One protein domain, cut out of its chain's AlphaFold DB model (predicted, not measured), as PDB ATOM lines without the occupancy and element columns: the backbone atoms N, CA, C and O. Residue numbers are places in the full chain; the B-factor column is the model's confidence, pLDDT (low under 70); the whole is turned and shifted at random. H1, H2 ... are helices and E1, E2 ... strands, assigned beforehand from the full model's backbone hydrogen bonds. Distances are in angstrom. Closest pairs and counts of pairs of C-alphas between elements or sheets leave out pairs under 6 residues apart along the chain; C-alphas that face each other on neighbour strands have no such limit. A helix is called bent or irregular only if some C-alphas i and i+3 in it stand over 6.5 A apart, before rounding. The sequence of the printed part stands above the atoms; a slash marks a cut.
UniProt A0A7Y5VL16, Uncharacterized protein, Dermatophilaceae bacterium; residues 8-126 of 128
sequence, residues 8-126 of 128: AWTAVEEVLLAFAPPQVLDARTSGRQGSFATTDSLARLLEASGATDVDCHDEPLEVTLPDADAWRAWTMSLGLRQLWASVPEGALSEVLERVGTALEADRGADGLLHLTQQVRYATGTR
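AT A GLANCE: This is residues 8 to 126 of the 128 residues of an uncharacterized protein of Dermatophilaceae bacterium (UniProt A0A7Y5VL16). Look for a long, narrow ribbon of two antiparallel strands, E1 and E2, with a cluster of helices, H1, H4, H5 and H6, at one end and the single helix H3 packed on the ribbon toward the other end. A thin stretch with the short helix H2 bridges from H1 to H3, away from the ribbon. The printed part has 119 residues with six named helices and two named strands, in the order H1 H2 H3 E1 H4 H5 H6 E2; the class is mixed, helices and strands. It is loose, with a radius of gyration of the C-alphas of 17.2 A, and flat, spanning 50 by 38 by 19 A.

HOW THE PARTS SIT: Start at the sheet, where E1, residues 52 to 65, and E2, residues 113 to 125, are antiparallel neighbours at 164 degrees. Look for N 52 and O 125, 2.8 A apart, and N 65 and O 113, 3.0 A apart, both within hydrogen-bond range. Near C-alpha 56 you meet H3, residues 39 to 48; its closest C-alpha to E1 is that of Thr 39, 5.1 A from that of Cys 56. Toward the other end, the closest C-alphas of E2 and H6, residues 89 to 106, are those of Leu 113 and Asp 106, 5.5 A apart. H6 touches H1, residues 8 to 17, at a shallow tilt of 16 degrees, opposite ways; their closest C-alphas, of Val 99 and Val 12, are 5.2 A apart. With residues 96 to 103 alone, H6 touches H4, residues 68 to 75, about perpendicular at 82 degrees; their closest C-alphas, of Gly 100 and Ala 68, are 4.9 A apart. H5, residues 81 to 84, only just touches H1, with 3 pairs of C-alphas within 8 A, the closest those of Leu 83 and Leu 16, 6.0 A apart. H2, residues 27 to 30, touches no helix and is apart from E1 and E2. Every O i to N i+4 pair is within hydrogen-bond range in H1, H3 and H4, and 10 of 14 are in H6; H2 and H5 are too short for such a pair.

IN THESE COORDINATES: Find C-alpha 52 at (-36.182, -40.544, 4.752); from there E1 runs 38.7 A to C-alpha 65 at (-15.969, -41.946, 37.704). E2 runs 38.2 A and ends at C-alpha 125, (-32.858, -44.347, 5.607). H6 measures 27.0 A, has a kink of 25 degrees near residue 96 and is irregular, with C-alphas 90 and 93 7.3 A apart. H3 measures 14.2 A, H1 14.1 A, H4 10.2 A, H2 5.2 A and H5 5.1 A.

THE WHOLE: The C-alphas of Thr 52 and Gly 90, the two farthest apart, are 51.8 A from each other. The printed part has no cut, and no link is long. Look at residues 23 to 33 for the low confidence, under 70; the mean pLDDT of the printed part is 89.4.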
ATOM      1  N   ALA A   8     -22.856 -29.623  38.156       88.12
ATOM      2  CA  ALA A   8     -21.432 -29.893  38.358       88.12
ATOM      3  C   ALA A   8     -20.680 -29.937  37.025       88.12
ATOM      4  O   ALA A   8     -19.579 -29.396  36.930       88.12
ATOM      5  N   TRP A   9     -21.300 -30.492  35.974       87.31
ATOM      6  CA  TRP A   9     -20.752 -30.476  34.615       87.31
ATOM      7  C   TRP A   9     -20.505 -29.047  34.117       87.31
ATOM      8  O   TRP A   9     -19.440 -28.726  33.588       87.31
ATOM      9  N   THR A  10     -21.482 -28.165  34.318       88.06
ATOM     10  CA  THR A  10     -21.365 -26.753  33.935       88.06
ATOM     11  C   THR A  10     -20.251 -26.066  34.730       88.06
ATOM     12  O   THR A  10     -19.413 -25.377  34.150       88.06
ATOM     13  N   ALA A  11     -20.176 -26.317  36.040       91.00
ATOM     14  CA  ALA A  11     -19.164 -25.735  36.914       91.00
ATOM     15  C   ALA A  11     -17.730 -26.157  36.537       91.00
ATOM     16  O   ALA A  11     -16.826 -25.320  36.527       91.00
ATOM     17  N   VAL A  12     -17.496 -27.427  36.180       91.12
ATOM     18  CA  VAL A  12     -16.160 -27.872  35.738       91.12
ATOM     19  C   VAL A  12     -15.781 -27.310  34.372       91.12
ATOM     20  O   VAL A  12     -14.620 -26.951  34.163       91.12
ATOM     21  N   GLU A  13     -16.737 -27.177  33.448       88.75
ATOM     22  CA  GLU A  13     -16.486 -26.517  32.166       88.75
ATOM     23  C   GLU A  13     -16.099 -25.049  32.375       88.75
ATOM     24  O   GLU A  13     -15.125 -24.601  31.774       88.75
ATOM     25  N   GLU A  14     -16.766 -24.314  33.268       90.44
ATOM     26  CA  GLU A  14     -16.420 -22.921  33.596       90.44
ATOM     27  C   GLU A  14     -14.981 -22.766  34.108       90.44
ATOM     28  O   GLU A  14     -14.285 -21.820  33.720       90.44
ATOM     29  N   VAL A  15     -14.493 -23.713  34.922       93.44
ATOM     30  CA  VAL A  15     -13.094 -23.725  35.383       93.44
ATOM     31  C   VAL A  15     -12.129 -23.797  34.197       93.44
ATOM     32  O   VAL A  15     -11.146 -23.057  34.169       93.44
ATOM     33  N   LEU A  16     -12.406 -24.651  33.208       90.94
ATOM     34  CA  LEU A  16     -11.556 -24.806  32.023       90.94
ATOM     35  C   LEU A  16     -11.703 -23.635  31.041       90.94
ATOM     36  O   LEU A  16     -10.717 -23.177  30.463       90.94
ATOM     37  N   LEU A  17     -12.923 -23.123  30.871       89.19
ATOM     38  CA  LEU A  17     -13.235 -22.004  29.984       89.19
ATOM     39  C   LEU A  17     -12.534 -20.708  30.400       89.19
ATOM     40  O   LEU A  17     -12.227 -19.893  29.533       89.19
ATOM     41  N   ALA A  18     -12.200 -20.543  31.683       90.62
ATOM     42  CA  ALA A  18     -11.390 -19.422  32.165       90.62
ATOM     43  C   ALA A  18     -10.004 -19.327  31.492       90.62
ATOM     44  O   ALA A  18      -9.403 -18.254  31.474       90.62
ATOM     45  N   PHE A  19      -9.512 -20.430  30.921       88.56
ATOM     46  CA  PHE A  19      -8.244 -20.500  30.192       88.56
ATOM     47  C   PHE A  19      -8.431 -20.595  28.673       88.56
ATOM     48  O   PHE A  19      -7.451 -20.542  27.930       88.56
ATOM     49  N   ALA A  20      -9.667 -20.748  28.190       84.06
ATOM     50  CA  ALA A  20      -9.934 -20.964  26.777       84.06
ATOM     51  C   ALA A  20      -9.673 -19.682  25.966       84.06
ATOM     52  O   ALA A  20     -10.233 -18.625  26.274       84.06
ATOM     53  N   PRO A  21      -8.872 -19.745  24.887       78.75
ATOM     54  CA  PRO A  21      -8.733 -18.610  23.992       78.75
ATOM     55  C   PRO A  21     -10.068 -18.369  23.256       78.75
ATOM     56  O   PRO A  21     -10.797 -19.328  22.978       78.75
ATOM     57  N   PRO A  22     -10.401 -17.119  22.879       73.00
ATOM     58  CA  PRO A  22     -11.700 -16.780  22.285       73.00
ATOM     59  C   PRO A  22     -12.079 -17.610  21.050       73.00
ATOM     60  O   PRO A  22     -13.256 -17.788  20.758       73.00
ATOM     61  N   GLN A  23     -11.088 -18.136  20.325       69.75
ATOM     62  CA  GLN A  23     -11.285 -18.953  19.128       69.75
ATOM     63  C   GLN A  23     -11.780 -20.377  19.434       69.75
ATOM     64  O   GLN A  23     -12.341 -21.023  18.555       69.75
ATOM     65  N   VAL A  24     -11.590 -20.878  20.659       66.38
ATOM     66  CA  VAL A  24     -12.062 -22.211  21.087       66.38
ATOM     67  C   VAL A  24     -13.550 -22.186  21.473       66.38
ATOM     68  O   VAL A  24     -14.223 -23.212  21.398       66.38
ATOM     69  N   LEU A  25     -14.093 -21.005  21.785       62.72
ATOM     70  CA  LEU A  25     -15.497 -20.760  22.146       62.72
ATOM     71  C   LEU A  25     -16.460 -20.665  20.938       62.72
ATOM     72  O   LEU A  25     -17.593 -20.210  21.091       62.72
ATOM     73  N   ASP A  26     -16.027 -21.047  19.731       58.56
ATOM     74  CA  ASP A  26     -16.791 -20.849  18.491       58.56
ATOM     75  C   ASP A  26     -18.194 -21.504  18.542       58.56
ATOM     76  O   ASP A  26     -18.394 -22.652  18.948       58.56
ATOM     77  N   ALA A  27     -19.209 -20.779  18.064       46.78
ATOM     78  CA  ALA A  27     -20.576 -21.277  17.938       46.78
ATOM     79  C   ALA A  27     -20.673 -22.570  17.098       46.78
ATOM     80  O   ALA A  27     -21.566 -23.383  17.342       46.78
ATOM     81  N   ARG A  28     -19.737 -22.797  16.162       50.41
ATOM     82  CA  ARG A  28     -19.623 -24.010  15.334       50.41
ATOM     83  C   ARG A  28     -19.231 -25.262  16.121       50.41
ATOM     84  O   ARG A  28     -19.521 -26.357  15.650       50.41
ATOM     85  N   THR A  29     -18.586 -25.124  17.279       53.00
ATOM     86  CA  THR A  29     -18.164 -26.251  18.132       53.00
ATOM     87  C   THR A  29     -19.083 -26.451  19.333       53.00
ATOM     88  O   THR A  29     -19.177 -27.562  19.848       53.00
ATOM     89  N   SER A  30     -19.816 -25.416  19.757       61.22
ATOM     90  CA  SER A  30     -20.708 -25.514  20.922       61.22
ATOM     91  C   SER A  30     -21.974 -26.350  20.676       61.22
ATOM     92  O   SER A  30     -22.601 -26.819  21.631       61.22
ATOM     93  N   GLY A  31     -22.387 -26.509  19.411       58.91
ATOM     94  CA  GLY A  31     -23.643 -27.168  19.034       58.91
ATOM     95  C   GLY A  31     -24.898 -26.429  19.513       58.91
ATOM     96  O   GLY A  31     -25.997 -26.943  19.360       58.91
ATOM     97  N   ARG A  32     -24.761 -25.224  20.086       62.47
ATOM     98  CA  ARG A  32     -25.869 -24.457  20.682       62.47
ATOM     99  C   ARG A  32     -26.705 -23.688  19.658       62.47
ATOM    100  O   ARG A  32     -27.725 -23.116  20.022       62.47
ATOM    101  N   GLN A  33     -26.264 -23.623  18.403       62.72
ATOM    102  CA  GLN A  33     -26.927 -22.907  17.312       62.72
ATOM    103  C   GLN A  33     -26.833 -23.714  16.008       62.72
ATOM    104  O   GLN A  33     -25.896 -24.484  15.800       62.72
ATOM    105  N   GLY A  34     -27.799 -23.517  15.109       74.62
ATOM    106  CA  GLY A  34     -27.832 -24.164  13.794       74.62
ATOM    107  C   GLY A  34     -28.393 -25.592  13.804       74.62
ATOM    108  O   GLY A  34     -29.162 -25.982  14.684       74.62
ATOM    109  N   SER A  35     -28.028 -26.376  12.790       83.81
ATOM    110  CA  SER A  35     -28.620 -27.695  12.513       83.81
ATOM    111  C   SER A  35     -28.351 -28.774  13.566       83.81
ATOM    112  O   SER A  35     -28.929 -29.843  13.481       83.81
ATOM    113  N   PHE A  36     -27.484 -28.521  14.547       81.81
ATOM    114  CA  PHE A  36     -27.206 -29.461  15.641       81.81
ATOM    115  C   PHE A  36     -27.840 -29.037  16.974       81.81
ATOM    116  O   PHE A  36     -27.715 -29.759  17.958       81.81
ATOM    117  N   ALA A  37     -28.534 -27.894  17.019       82.88
ATOM    118  CA  ALA A  37     -29.095 -27.354  18.257       82.88
ATOM    119  C   ALA A  37     -30.219 -28.227  18.831       82.88
ATOM    120  O   ALA A  37     -30.219 -28.535  20.020       82.88
ATOM    121  N   THR A  38     -31.147 -28.686  17.993       88.56
ATOM    122  CA  THR A  38     -32.298 -29.487  18.420       88.56
ATOM    123  C   THR A  38     -32.418 -30.751  17.581       88.56
ATOM    124  O   THR A  38     -31.866 -30.834  16.480       88.56
ATOM    125  N   THR A  39     -33.135 -31.745  18.101       92.81
ATOM    126  CA  THR A  39     -33.505 -32.950  17.349       92.81
ATOM    127  C   THR A  39     -34.223 -32.567  16.051       92.81
ATOM    128  O   THR A  39     -33.837 -33.040  14.986       92.81
ATOM    129  N   ASP A  40     -35.142 -31.597  16.108       93.06
ATOM    130  CA  ASP A  40     -35.862 -31.071  14.940       93.06
ATOM    131  C   ASP A  40     -34.955 -30.385  13.908       93.06
ATOM    132  O   ASP A  40     -35.171 -30.496  12.699       93.06
ATOM    133  N   SER A  41     -33.959 -29.603  14.346       91.56
ATOM    134  CA  SER A  41     -33.052 -28.934  13.405       91.56
ATOM    135  C   SER A  41     -32.103 -29.927  12.738       91.56
ATOM    136  O   SER A  41     -31.783 -29.747  11.560       91.56
ATOM    137  N   LEU A  42     -31.735 -30.996  13.450       92.44
ATOM    138  CA  LEU A  42     -30.951 -32.095  12.901       92.44
ATOM    139  C   LEU A  42     -31.778 -32.950  11.942       92.44
ATOM    140  O   LEU A  42     -31.302 -33.247  10.849       92.44
ATOM    141  N   ALA A  43     -33.022 -33.277  12.301       95.00
ATOM    142  CA  ALA A  43     -33.921 -34.041  11.445       95.00
ATOM    143  C   ALA A  43     -34.116 -33.341  10.093       95.00
ATOM    144  O   ALA A  43     -33.843 -33.925   9.046       95.00
ATOM    145  N   ARG A  44     -34.416 -32.034  10.112       94.81
ATOM    146  CA  ARG A  44     -34.540 -31.224   8.889       94.81
ATOM    147  C   ARG A  44     -33.262 -31.177   8.054       94.81
ATOM    148  O   ARG A  44     -33.338 -31.125   6.829       94.81
ATOM    149  N   LEU A  45     -32.085 -31.160   8.686       93.88
ATOM    150  CA  LEU A  45     -30.813 -31.227   7.960       93.88
ATOM    151  C   LEU A  45     -30.661 -32.574   7.242       93.88
ATOM    152  O   LEU A  45     -30.254 -32.600   6.081       93.88
ATOM    153  N   LEU A  46     -30.979 -33.674   7.924       94.88
ATOM    154  CA  LEU A  46     -30.887 -35.018   7.360       94.88
ATOM    155  C   LEU A  46     -31.885 -35.205   6.210       94.88
ATOM    156  O   LEU A  46     -31.490 -35.650   5.132       94.88
ATOM    157  N   GLU A  47     -33.131 -34.764   6.375       95.50
ATOM    158  CA  GLU A  47     -34.150 -34.765   5.316       95.50
ATOM    159  C   GLU A  47     -33.719 -33.930   4.103       95.50
ATOM    160  O   GLU A  47     -33.784 -34.394   2.964       95.50
ATOM    161  N   ALA A  48     -33.182 -32.725   4.327       95.19
ATOM    162  CA  ALA A  48     -32.657 -31.875   3.256       95.19
ATOM    163  C   ALA A  48     -31.465 -32.510   2.513       95.19
ATOM    164  O   ALA A  48     -31.181 -32.144   1.372       95.19
ATOM    165  N   SER A  49     -30.777 -33.474   3.135       94.06
ATOM    166  CA  SER A  49     -29.705 -34.267   2.520       94.06
ATOM    167  C   SER A  49     -30.202 -35.518   1.771       94.06
ATOM    168  O   SER A  49     -29.401 -36.268   1.203       94.06
ATOM    169  N   GLY A  50     -31.523 -35.729   1.736       95.19
ATOM    170  CA  GLY A  50     -32.187 -36.837   1.053       95.19
ATOM    171  C   GLY A  50     -32.377 -38.092   1.907       95.19
ATOM    172  O   GLY A  50     -32.596 -39.161   1.337       95.19
ATOM    173  N   ALA A  51     -32.255 -37.992   3.235       95.88
ATOM    174  CA  ALA A  51     -32.686 -39.064   4.128       95.88
ATOM    175  C   ALA A  51     -34.220 -39.093   4.241       95.88
ATOM    176  O   ALA A  51     -34.883 -38.060   4.156       95.88
ATOM    177  N   THR A  52     -34.771 -40.281   4.448       95.38
ATOM    178  CA  THR A  52     -36.182 -40.544   4.752       95.38
ATOM    179  C   THR A  52     -36.294 -41.252   6.098       95.38
ATOM    180  O   THR A  52     -35.283 -41.712   6.629       95.38
ATOM    181  N   ASP A  53     -37.504 -41.327   6.658       95.44
ATOM    182  CA  ASP A  53     -37.769 -41.983   7.950       95.44
ATOM    183  C   ASP A  53     -36.816 -41.509   9.061       95.44
ATOM    184  O   ASP A  53     -36.247 -42.314   9.798       95.44
ATOM    185  N   VAL A  54     -36.570 -40.195   9.116       97.38
ATOM    186  CA  VAL A  54     -35.619 -39.622  10.066       97.38
ATOM    187  C   VAL A  54     -36.240 -39.579  11.456       97.38
ATOM    188  O   VAL A  54     -37.301 -38.988  11.646       97.38
ATOM    189  N   ASP A  55     -35.543 -40.165  12.425       96.38
ATOM    190  CA  ASP A  55     -35.893 -40.112  13.842       96.38
ATOM    191  C   ASP A  55     -34.693 -39.612  14.645       96.38
ATOM    192  O   ASP A  55     -33.567 -40.088  14.466       96.38
ATOM    193  N   CYS A  56     -34.938 -38.619  15.494       96.00
ATOM    194  CA  CYS A  56     -33.923 -37.956  16.298       96.00
ATOM    195  C   CYS A  56     -34.431 -37.799  17.728       96.00
ATOM    196  O   CYS A  56     -35.435 -37.120  17.958       96.00
ATOM    197  N   HIS A  57     -33.676 -38.304  18.696       93.38
ATOM    198  CA  HIS A  57     -33.992 -38.156  20.111       93.38
ATOM    199  C   HIS A  57     -32.726 -38.014  20.954       93.38
ATOM    200  O   HIS A  57     -31.634 -38.421  20.551       93.38
ATOM    201  N   ASP A  58     -32.886 -37.393  22.119       92.25
ATOM    202  CA  ASP A  58     -31.824 -37.225  23.107       92.25
ATOM    203  C   ASP A  58     -32.032 -38.252  24.231       92.25
ATOM    204  O   ASP A  58     -33.161 -38.467  24.678       92.25
ATOM    205  N   GLU A  59     -30.953 -38.887  24.687       92.00
ATOM    206  CA  GLU A  59     -30.958 -39.785  25.846       92.00
ATOM    207  C   GLU A  59     -29.876 -39.375  26.858       92.00
ATOM    208  O   GLU A  59     -28.770 -38.986  26.453       92.00
ATOM    209  N   PRO A  60     -30.149 -39.504  28.169       91.88
ATOM    210  CA  PRO A  60     -29.133 -39.312  29.189       91.88
ATOM    211  C   PRO A  60     -28.146 -40.488  29.192       91.88
ATOM    212  O   PRO A  60     -28.525 -41.652  29.312       91.88
ATOM    213  N   LEU A  61     -26.862 -40.167  29.107       90.56
ATOM    214  CA  LEU A  61     -25.740 -41.052  29.373       90.56
ATOM    215  C   LEU A  61     -25.200 -40.747  30.768       90.56
ATOM    216  O   LEU A  61     -24.643 -39.673  31.001       90.56
ATOM    217  N   GLU A  62     -25.326 -41.715  31.668       93.19
ATOM    218  CA  GLU A  62     -24.671 -41.671  32.969       93.19
ATOM    219  C   GLU A  62     -23.192 -42.050  32.834       93.19
ATOM    220  O   GLU A  62     -22.823 -43.035  32.188       93.19
ATOM    221  N   VAL A  63     -22.337 -41.249  33.459       92.81
ATOM    222  CA  VAL A  63     -20.890 -41.402  33.483       92.81
ATOM    223  C   VAL A  63     -20.448 -41.487  34.934       92.81
ATOM    224  O   VAL A  63     -20.470 -40.498  35.667       92.81
ATOM    225  N   THR A  64     -20.011 -42.680  35.328       97.00
ATOM    226  CA  THR A  64     -19.533 -42.957  36.682       97.00
ATOM    227  C   THR A  64     -18.008 -42.954  36.729       97.00
ATOM    228  O   THR A  64     -17.354 -43.692  35.985       97.00
ATOM    229  N   LEU A  65     -17.422 -42.132  37.601       96.88
ATOM    230  CA  LEU A  65     -15.969 -41.946  37.704       96.88
ATOM    231  C   LEU A  65     -15.530 -41.894  39.175       96.88
ATOM    232  O   LEU A  65     -16.272 -41.391  40.010       96.88
ATOM    233  N   PRO A  66     -14.328 -42.372  39.534       97.56
ATOM    234  CA  PRO A  66     -13.872 -42.325  40.925       97.56
ATOM    235  C   PRO A  66     -13.542 -40.902  41.413       97.56
ATOM    236  O   PRO A  66     -13.830 -40.558  42.564       97.56
ATOM    237  N   ASP A  67     -12.943 -40.068  40.557       95.94
ATOM    238  CA  ASP A  67     -12.369 -38.774  40.938       95.94
ATOM    239  C   ASP A  67     -12.122 -37.833  39.737       95.94
ATOM    240  O   ASP A  67     -12.421 -38.146  38.578       95.94
ATOM    241  N   ALA A  68     -11.568 -36.652  40.035       96.06
ATOM    242  CA  ALA A  68     -11.231 -35.615  39.063       96.06
ATOM    243  C   ALA A  68     -10.140 -36.034  38.065       96.06
ATOM    244  O   ALA A  68     -10.165 -35.595  36.911       96.06
ATOM    245  N   ASP A  69      -9.197 -36.887  38.470       96.62
ATOM    246  CA  ASP A  69      -8.145 -37.381  37.580       96.62
ATOM    247  C   ASP A  69      -8.726 -38.333  36.532       96.62
ATOM    248  O   ASP A  69      -8.425 -38.208  35.340       96.62
ATOM    249  N   ALA A  70      -9.620 -39.233  36.946       96.88
ATOM    250  CA  ALA A  70     -10.369 -40.090  36.037       96.88
ATOM    251  C   ALA A  70     -11.290 -39.278  35.117       96.88
ATOM    252  O   ALA A  70     -11.355 -39.556  33.916       96.88
ATOM    253  N   TRP A  71     -11.934 -38.227  35.636       95.31
ATOM    254  CA  TRP A  71     -12.710 -37.294  34.817       95.31
ATOM    255  C   TRP A  71     -11.854 -36.596  33.761       95.31
ATOM    256  O   TRP A  71     -12.225 -36.565  32.585       95.31
ATOM    257  N   ARG A  72     -10.668 -36.097  34.123       95.81
ATOM    258  CA  ARG A  72      -9.720 -35.534  33.153       95.81
ATOM    259  C   ARG A  72      -9.299 -36.576  32.120       95.81
ATOM    260  O   ARG A  72      -9.308 -36.285  30.926       95.81
ATOM    261  N   ALA A  73      -8.921 -37.778  32.552       96.06
ATOM    262  CA  ALA A  73      -8.471 -38.833  31.649       96.06
ATOM    263  C   ALA A  73      -9.543 -39.180  30.604       96.06
ATOM    264  O   ALA A  73      -9.238 -39.275  29.415       96.06
ATOM    265  N   TRP A  74     -10.798 -39.297  31.036       94.38
ATOM    266  CA  TRP A  74     -11.926 -39.552  30.150       94.38
ATOM    267  C   TRP A  74     -12.249 -38.347  29.250       94.38
ATOM    268  O   TRP A  74     -12.360 -38.487  28.036       94.38
ATOM    269  N   THR A  75     -12.296 -37.125  29.779       92.94
ATOM    270  CA  THR A  75     -12.589 -35.928  28.962       92.94
ATOM    271  C   THR A  75     -11.489 -35.583  27.952       92.94
ATOM    272  O   THR A  75     -11.765 -34.958  26.925       92.94
ATOM    273  N   MET A  76     -10.258 -36.058  28.161       92.75
ATOM    274  CA  MET A  76      -9.170 -35.988  27.179       92.75
ATOM    275  C   MET A  76      -9.393 -36.867  25.934       92.75
ATOM    276  O   MET A  76      -8.721 -36.643  24.920       92.75
ATOM    277  N   SER A  77     -10.329 -37.827  25.971       89.19
ATOM    278  CA  SER A  77     -10.787 -38.565  24.782       89.19
ATOM    279  C   SER A  77     -11.968 -37.898  24.066       89.19
ATOM    280  O   SER A  77     -12.432 -38.418  23.053       89.19
ATOM    281  N   LEU A  78     -12.459 -36.762  24.572       85.94
ATOM    282  CA  LEU A  78     -13.619 -36.033  24.057       85.94
ATOM    283  C   LEU A  78     -13.226 -34.634  23.548       85.94
ATOM    284  O   LEU A  78     -12.052 -34.260  23.500       85.94
ATOM    285  N   GLY A  79     -14.228 -33.827  23.178       79.62
ATOM    286  CA  GLY A  79     -14.033 -32.445  22.718       79.62
ATOM    287  C   GLY A  79     -13.349 -31.529  23.744       79.62
ATOM    288  O   GLY A  79     -12.670 -30.577  23.354       79.62
ATOM    289  N   LEU A  80     -13.433 -31.854  25.041       87.44
ATOM    290  CA  LEU A  80     -12.791 -31.100  26.125       87.44
ATOM    291  C   LEU A  80     -11.255 -31.149  26.072       87.44
ATOM    292  O   LEU A  80     -10.604 -30.305  26.685       87.44
ATOM    293  N   ARG A  81     -10.653 -32.055  25.288       90.50
ATOM    294  CA  ARG A  81      -9.199 -32.082  25.046       90.50
ATOM    295  C   ARG A  81      -8.635 -30.716  24.632       90.50
ATOM    296  O   ARG A  81      -7.524 -30.376  25.028       90.50
ATOM    297  N   GLN A  82      -9.375 -29.936  23.839       87.50
ATOM    298  CA  GLN A  82      -8.932 -28.602  23.404       87.50
ATOM    299  C   GLN A  82      -8.912 -27.585  24.555       87.50
ATOM    300  O   GLN A  82      -8.015 -26.745  24.623       87.50
ATOM    301  N   LEU A  83      -9.858 -27.689  25.492       89.06
ATOM    302  CA  LEU A  83      -9.881 -26.852  26.692       89.06
ATOM    303  C   LEU A  83      -8.718 -27.203  27.618       89.06
ATOM    304  O   LEU A  83      -7.982 -26.320  28.048       89.06
ATOM    305  N   TRP A  84      -8.469 -28.495  27.830       92.31
ATOM    306  CA  TRP A  84      -7.316 -28.961  28.596       92.31
ATOM    307  C   TRP A  84      -5.977 -28.519  28.006       92.31
ATOM    308  O   TRP A  84      -5.072 -28.163  28.752       92.31
ATOM    309  N   ALA A  85      -5.855 -28.491  26.678       91.75
ATOM    310  CA  ALA A  85      -4.660 -27.993  26.000       91.75
ATOM    311  C   ALA A  85      -4.424 -26.482  26.200       91.75
ATOM    312  O   ALA A  85      -3.319 -26.007  25.954       91.75
ATOM    313  N   SER A  86      -5.446 -25.739  26.637       91.38
ATOM    314  CA  SER A  86      -5.355 -24.305  26.930       91.38
ATOM    315  C   SER A  86      -4.924 -24.017  28.374       91.38
ATOM    316  O   SER A  86      -4.553 -22.887  28.685       91.38
ATOM    317  N   VAL A  87      -4.938 -25.022  29.259       94.00
ATOM    318  CA  VAL A  87      -4.497 -24.882  30.653       94.00
ATOM    319  C   VAL A  87      -2.963 -24.832  30.700       94.00
ATOM    320  O   VAL A  87      -2.313 -25.780  30.254       94.00
ATOM    321  N   PRO A  88      -2.350 -23.766  31.253       94.38
ATOM    322  CA  PRO A  88      -0.902 -23.707  31.430       94.38
ATOM    323  C   PRO A  88      -0.393 -24.853  32.313       94.38
ATOM    324  O   PRO A  88      -1.016 -25.181  33.321       94.38
ATOM    325  N   GLU A  89       0.776 -25.413  31.997       90.94
ATOM    326  CA  GLU A  89       1.347 -26.556  32.734       90.94
ATOM    327  C   GLU A  89       1.460 -26.287  34.248       90.94
ATOM    328  O   GLU A  89       1.086 -27.130  35.059       90.94
ATOM    329  N   GLY A  90       1.873 -25.073  34.632       95.44
ATOM    330  CA  GLY A  90       1.971 -24.661  36.037       95.44
ATOM    331  C   GLY A  90       0.632 -24.457  36.759       95.44
ATOM    332  O   GLY A  90       0.625 -24.362  37.981       95.44
ATOM    333  N   ALA A  91      -0.487 -24.398  36.033       95.88
ATOM    334  CA  ALA A  91      -1.828 -24.222  36.592       95.88
ATOM    335  C   ALA A  91      -2.607 -25.543  36.706       95.88
ATOM    336  O   ALA A  91      -3.661 -25.578  37.336       95.88
ATOM    337  N   LEU A  92      -2.108 -26.640  36.119       94.44
ATOM    338  CA  LEU A  92      -2.856 -27.896  36.018       94.44
ATOM    339  C   LEU A  92      -3.278 -28.455  37.386       94.44
ATOM    340  O   LEU A  92      -4.409 -28.910  37.527       94.44
ATOM    341  N   SER A  93      -2.395 -28.401  38.388       95.69
ATOM    342  CA  SER A  93      -2.702 -28.900  39.736       95.69
ATOM    343  C   SER A  93      -3.831 -28.106  40.397       95.69
ATOM    344  O   SER A  93      -4.751 -28.701  40.946       95.69
ATOM    345  N   GLU A  94      -3.784 -26.775  40.314       96.19
ATOM    346  CA  GLU A  94      -4.825 -25.895  40.864       96.19
ATOM    347  C   GLU A  94      -6.161 -26.104  40.134       96.19
ATOM    348  O   GLU A  94      -7.224 -26.169  40.749       96.19
ATOM    349  N   VAL A  95      -6.114 -26.257  38.808       96.31
ATOM    350  CA  VAL A  95      -7.302 -26.538  37.997       96.31
ATOM    351  C   VAL A  95      -7.931 -27.872  38.390       96.31
ATOM    352  O   VAL A  95      -9.146 -27.926  38.556       96.31
ATOM    353  N   LEU A  96      -7.136 -28.929  38.575       96.44
ATOM    354  CA  LEU A  96      -7.646 -30.235  39.001       96.44
ATOM    355  C   LEU A  96      -8.265 -30.199  40.401       96.44
ATOM    356  O   LEU A  96      -9.298 -30.828  40.612       96.44
ATOM    357  N   GLU A  97      -7.707 -29.421  41.330       97.25
ATOM    358  CA  GLU A  97      -8.295 -29.216  42.660       97.25
ATOM    359  C   GLU A  97      -9.661 -28.509  42.583       97.25
ATOM    360  O   GLU A  97     -10.637 -28.931  43.213       97.25
ATOM    361  N   ARG A  98      -9.764 -27.462  41.755       96.81
ATOM    362  CA  ARG A  98     -11.020 -26.730  41.525       96.81
ATOM    363  C   ARG A  98     -12.071 -27.592  40.830       96.81
ATOM    364  O   ARG A  98     -13.236 -27.550  41.217       96.81
ATOM    365  N   VAL A  99     -11.658 -28.380  39.839       96.12
ATOM    366  CA  VAL A  99     -12.511 -29.370  39.172       96.12
ATOM    367  C   VAL A  99     -13.005 -30.401  40.182       96.12
ATOM    368  O   VAL A  99     -14.205 -30.627  40.259       96.12
ATOM    369  N   GLY A 100     -12.116 -30.972  40.998       96.38
ATOM    370  CA  GLY A 100     -12.494 -31.932  42.034       96.38
ATOM    371  C   GLY A 100     -13.523 -31.359  42.999       96.38
ATOM    372  O   GLY A 100     -14.572 -31.958  43.186       96.38
ATOM    373  N   THR A 101     -13.290 -30.146  43.506       96.50
ATOM    374  CA  THR A 101     -14.244 -29.449  44.385       96.50
ATOM    375  C   THR A 101     -15.620 -29.275  43.735       96.50
ATOM    376  O   THR A 101     -16.635 -29.470  44.398       96.50
ATOM    377  N   ALA A 102     -15.669 -28.920  42.448       95.31
ATOM    378  CA  ALA A 102     -16.927 -28.758  41.720       95.31
ATOM    379  C   ALA A 102     -17.664 -30.091  41.504       95.31
ATOM    380  O   ALA A 102     -18.891 -30.122  41.585       95.31
ATOM    381  N   LEU A 103     -16.934 -31.186  41.268       95.56
ATOM    382  CA  LEU A 103     -17.504 -32.518  41.039       95.56
ATOM    383  C   LEU A 103     -18.122 -33.140  42.296       95.56
ATOM    384  O   LEU A 103     -19.031 -33.954  42.171       95.56
ATOM    385  N   GLU A 104     -17.681 -32.755  43.497       95.31
ATOM    386  CA  GLU A 104     -18.187 -33.335  44.753       95.31
ATOM    387  C   GLU A 104     -19.700 -33.167  44.958       95.31
ATOM    388  O   GLU A 104     -20.301 -33.936  45.707       95.31
ATOM    389  N   ALA A 105     -20.333 -32.201  44.283       91.94
ATOM    390  CA  ALA A 105     -21.788 -32.047  44.303       91.94
ATOM    391  C   ALA A 105     -22.531 -33.289  43.772       91.94
ATOM    392  O   ALA A 105     -23.635 -33.569  44.235       91.94
ATOM    393  N   ASP A 106     -21.898 -34.042  42.869       94.75
ATOM    394  CA  ASP A 106     -22.459 -35.221  42.205       94.75
ATOM    395  C   ASP A 106     -21.843 -36.535  42.727       94.75
ATOM    396  O   ASP A 106     -21.918 -37.581  42.077       94.75
ATOM    397  N   ARG A 107     -21.219 -36.514  43.917       96.25
ATOM    398  CA  ARG A 107     -20.728 -37.741  44.557       96.25
ATOM    399  C   ARG A 107     -21.883 -38.539  45.169       96.25
ATOM    400  O   ARG A 107     -22.583 -38.077  46.073       96.25
ATOM    401  N   GLY A 108     -22.048 -39.767  44.694       95.75
ATOM    402  CA  GLY A 108     -23.027 -40.733  45.168       95.75
ATOM    403  C   GLY A 108     -22.663 -41.360  46.515       95.75
ATOM    404  O   GLY A 108     -21.545 -41.253  47.024       95.75
ATOM    405  N   ALA A 109     -23.628 -42.069  47.103       96.75
ATOM    406  CA  ALA A 109     -23.441 -42.793  48.366       96.75
ATOM    407  C   ALA A 109     -22.475 -43.990  48.251       96.75
ATOM    408  O   ALA A 109     -21.982 -44.483  49.264       96.75
ATOM    409  N   ASP A 110     -22.210 -44.458  47.032       97.44
ATOM    410  CA  ASP A 110     -21.195 -45.463  46.708       97.44
ATOM    411  C   ASP A 110     -19.770 -44.881  46.659       97.44
ATOM    412  O   ASP A 110     -18.797 -45.621  46.504       97.44
ATOM    413  N   GLY A 111     -19.642 -43.564  46.838       97.19
ATOM    414  CA  GLY A 111     -18.378 -42.852  46.810       97.19
ATOM    415  C   GLY A 111     -17.855 -42.592  45.402       97.19
ATOM    416  O   GLY A 111     -16.687 -42.232  45.290       97.19
ATOM    417  N   LEU A 112     -18.664 -42.739  44.349       98.06
ATOM    418  CA  LEU A 112     -18.301 -42.404  42.970       98.06
ATOM    419  C   LEU A 112     -18.960 -41.090  42.534       98.06
ATOM    420  O   LEU A 112     -19.940 -40.646  43.120       98.06
ATOM    421  N   LEU A 113     -18.401 -40.440  41.521       96.69
ATOM    422  CA  LEU A 113     -19.010 -39.295  40.847       96.69
ATOM    423  C   LEU A 113     -20.013 -39.801  39.809       96.69
ATOM    424  O   LEU A 113     -19.647 -40.664  39.010       96.69
ATOM    425  N   HIS A 114     -21.223 -39.241  39.784       95.56
ATOM    426  CA  HIS A 114     -22.277 -39.576  38.823       95.56
ATOM    427  C   HIS A 114     -22.652 -38.350  37.999       95.56
ATOM    428  O   HIS A 114     -23.405 -37.497  38.453       95.56
ATOM    429  N   LEU A 115     -22.125 -38.270  36.781       92.44
ATOM    430  CA  LEU A 115     -22.401 -37.168  35.864       92.44
ATOM    431  C   LEU A 115     -23.302 -37.640  34.729       92.44
ATOM    432  O   LEU A 115     -23.135 -38.738  34.209       92.44
ATOM    433  N   THR A 116     -24.187 -36.774  34.271       91.00
ATOM    434  CA  THR A 116     -25.094 -37.009  33.155       91.00
ATOM    435  C   THR A 116     -24.695 -36.132  31.981       91.00
ATOM    436  O   THR A 116     -24.572 -34.908  32.074       91.00
ATOM    437  N   GLN A 117     -24.526 -36.763  30.826       86.38
ATOM    438  CA  GLN A 117     -24.441 -36.080  29.544       86.38
ATOM    439  C   GLN A 117     -25.643 -36.440  28.691       86.38
ATOM    440  O   GLN A 117     -26.090 -37.576  28.706       86.38
ATOM    441  N   GLN A 118     -26.128 -35.513  27.874       87.56
ATOM    442  CA  GLN A 118     -27.109 -35.861  26.851       87.56
ATOM    443  C   GLN A 118     -26.394 -36.288  25.572       87.56
ATOM    444  O   GLN A 118     -25.513 -35.583  25.063       87.56
ATOM    445  N   VAL A 119     -26.813 -37.422  25.027       88.88
ATOM    446  CA  VAL A 119     -26.364 -37.941  23.737       88.88
ATOM    447  C   VAL A 119     -27.533 -37.887  22.770       88.88
ATOM    448  O   VAL A 119     -28.628 -38.336  23.093       88.88
ATOM    449  N   ARG A 120     -27.295 -37.353  21.570       91.12
ATOM    450  CA  ARG A 120     -28.288 -37.355  20.498       91.12
ATOM    451  C   ARG A 120     -28.099 -38.563  19.597       91.12
ATOM    452  O   ARG A 120     -27.041 -38.712  18.982       91.12
ATOM    453  N   TYR A 121     -29.151 -39.352  19.455       93.56
ATOM    454  CA  TYR A 121     -29.262 -40.374  18.427       93.56
ATOM    455  C   TYR A 121     -30.025 -39.805  17.236       93.56
ATOM    456  O   TYR A 121     -30.997 -39.070  17.391       93.56
ATOM    457  N   ALA A 122     -29.547 -40.117  16.035       94.94
ATOM    458  CA  ALA A 122     -30.220 -39.773  14.795       94.94
ATOM    459  C   ALA A 122     -30.145 -40.972  13.855       94.94
ATOM    460  O   ALA A 122     -29.056 -41.469  13.550       94.94
ATOM    461  N   THR A 123     -31.301 -41.437  13.406       96.38
ATOM    462  CA  THR A 123     -31.426 -42.510  12.424       96.38
ATOM    463  C   THR A 123     -32.145 -41.985  11.191       96.38
ATOM    464  O   THR A 123     -32.866 -40.994  11.249       96.38
ATOM    465  N   GLY A 124     -31.890 -42.607  10.045       95.00
ATOM    466  CA  GLY A 124     -32.533 -42.263   8.787       95.00
ATOM    467  C   GLY A 124     -32.163 -43.275   7.716       95.00
ATOM    468  O   GLY A 124     -31.101 -43.903   7.767       95.00
ATOM    469  N   THR A 125     -33.046 -43.452   6.747       95.25
ATOM    470  CA  THR A 125     -32.858 -44.347   5.607       95.25
ATOM    471  C   THR A 125     -32.570 -43.528   4.350       95.25
ATOM    472  O   THR A 125     -32.860 -42.337   4.280       95.25
ATOM    473  N   ARG A 126     -31.963 -44.147   3.336       85.50
ATOM    474  CA  ARG A 126     -31.949 -43.596   1.976       85.50
ATOM    475  C   ARG A 126     -32.742 -44.553   1.088       85.50
ATOM    476  O   ARG A 126     -32.411 -45.741   1.092       85.50
TER     477      ARG A 126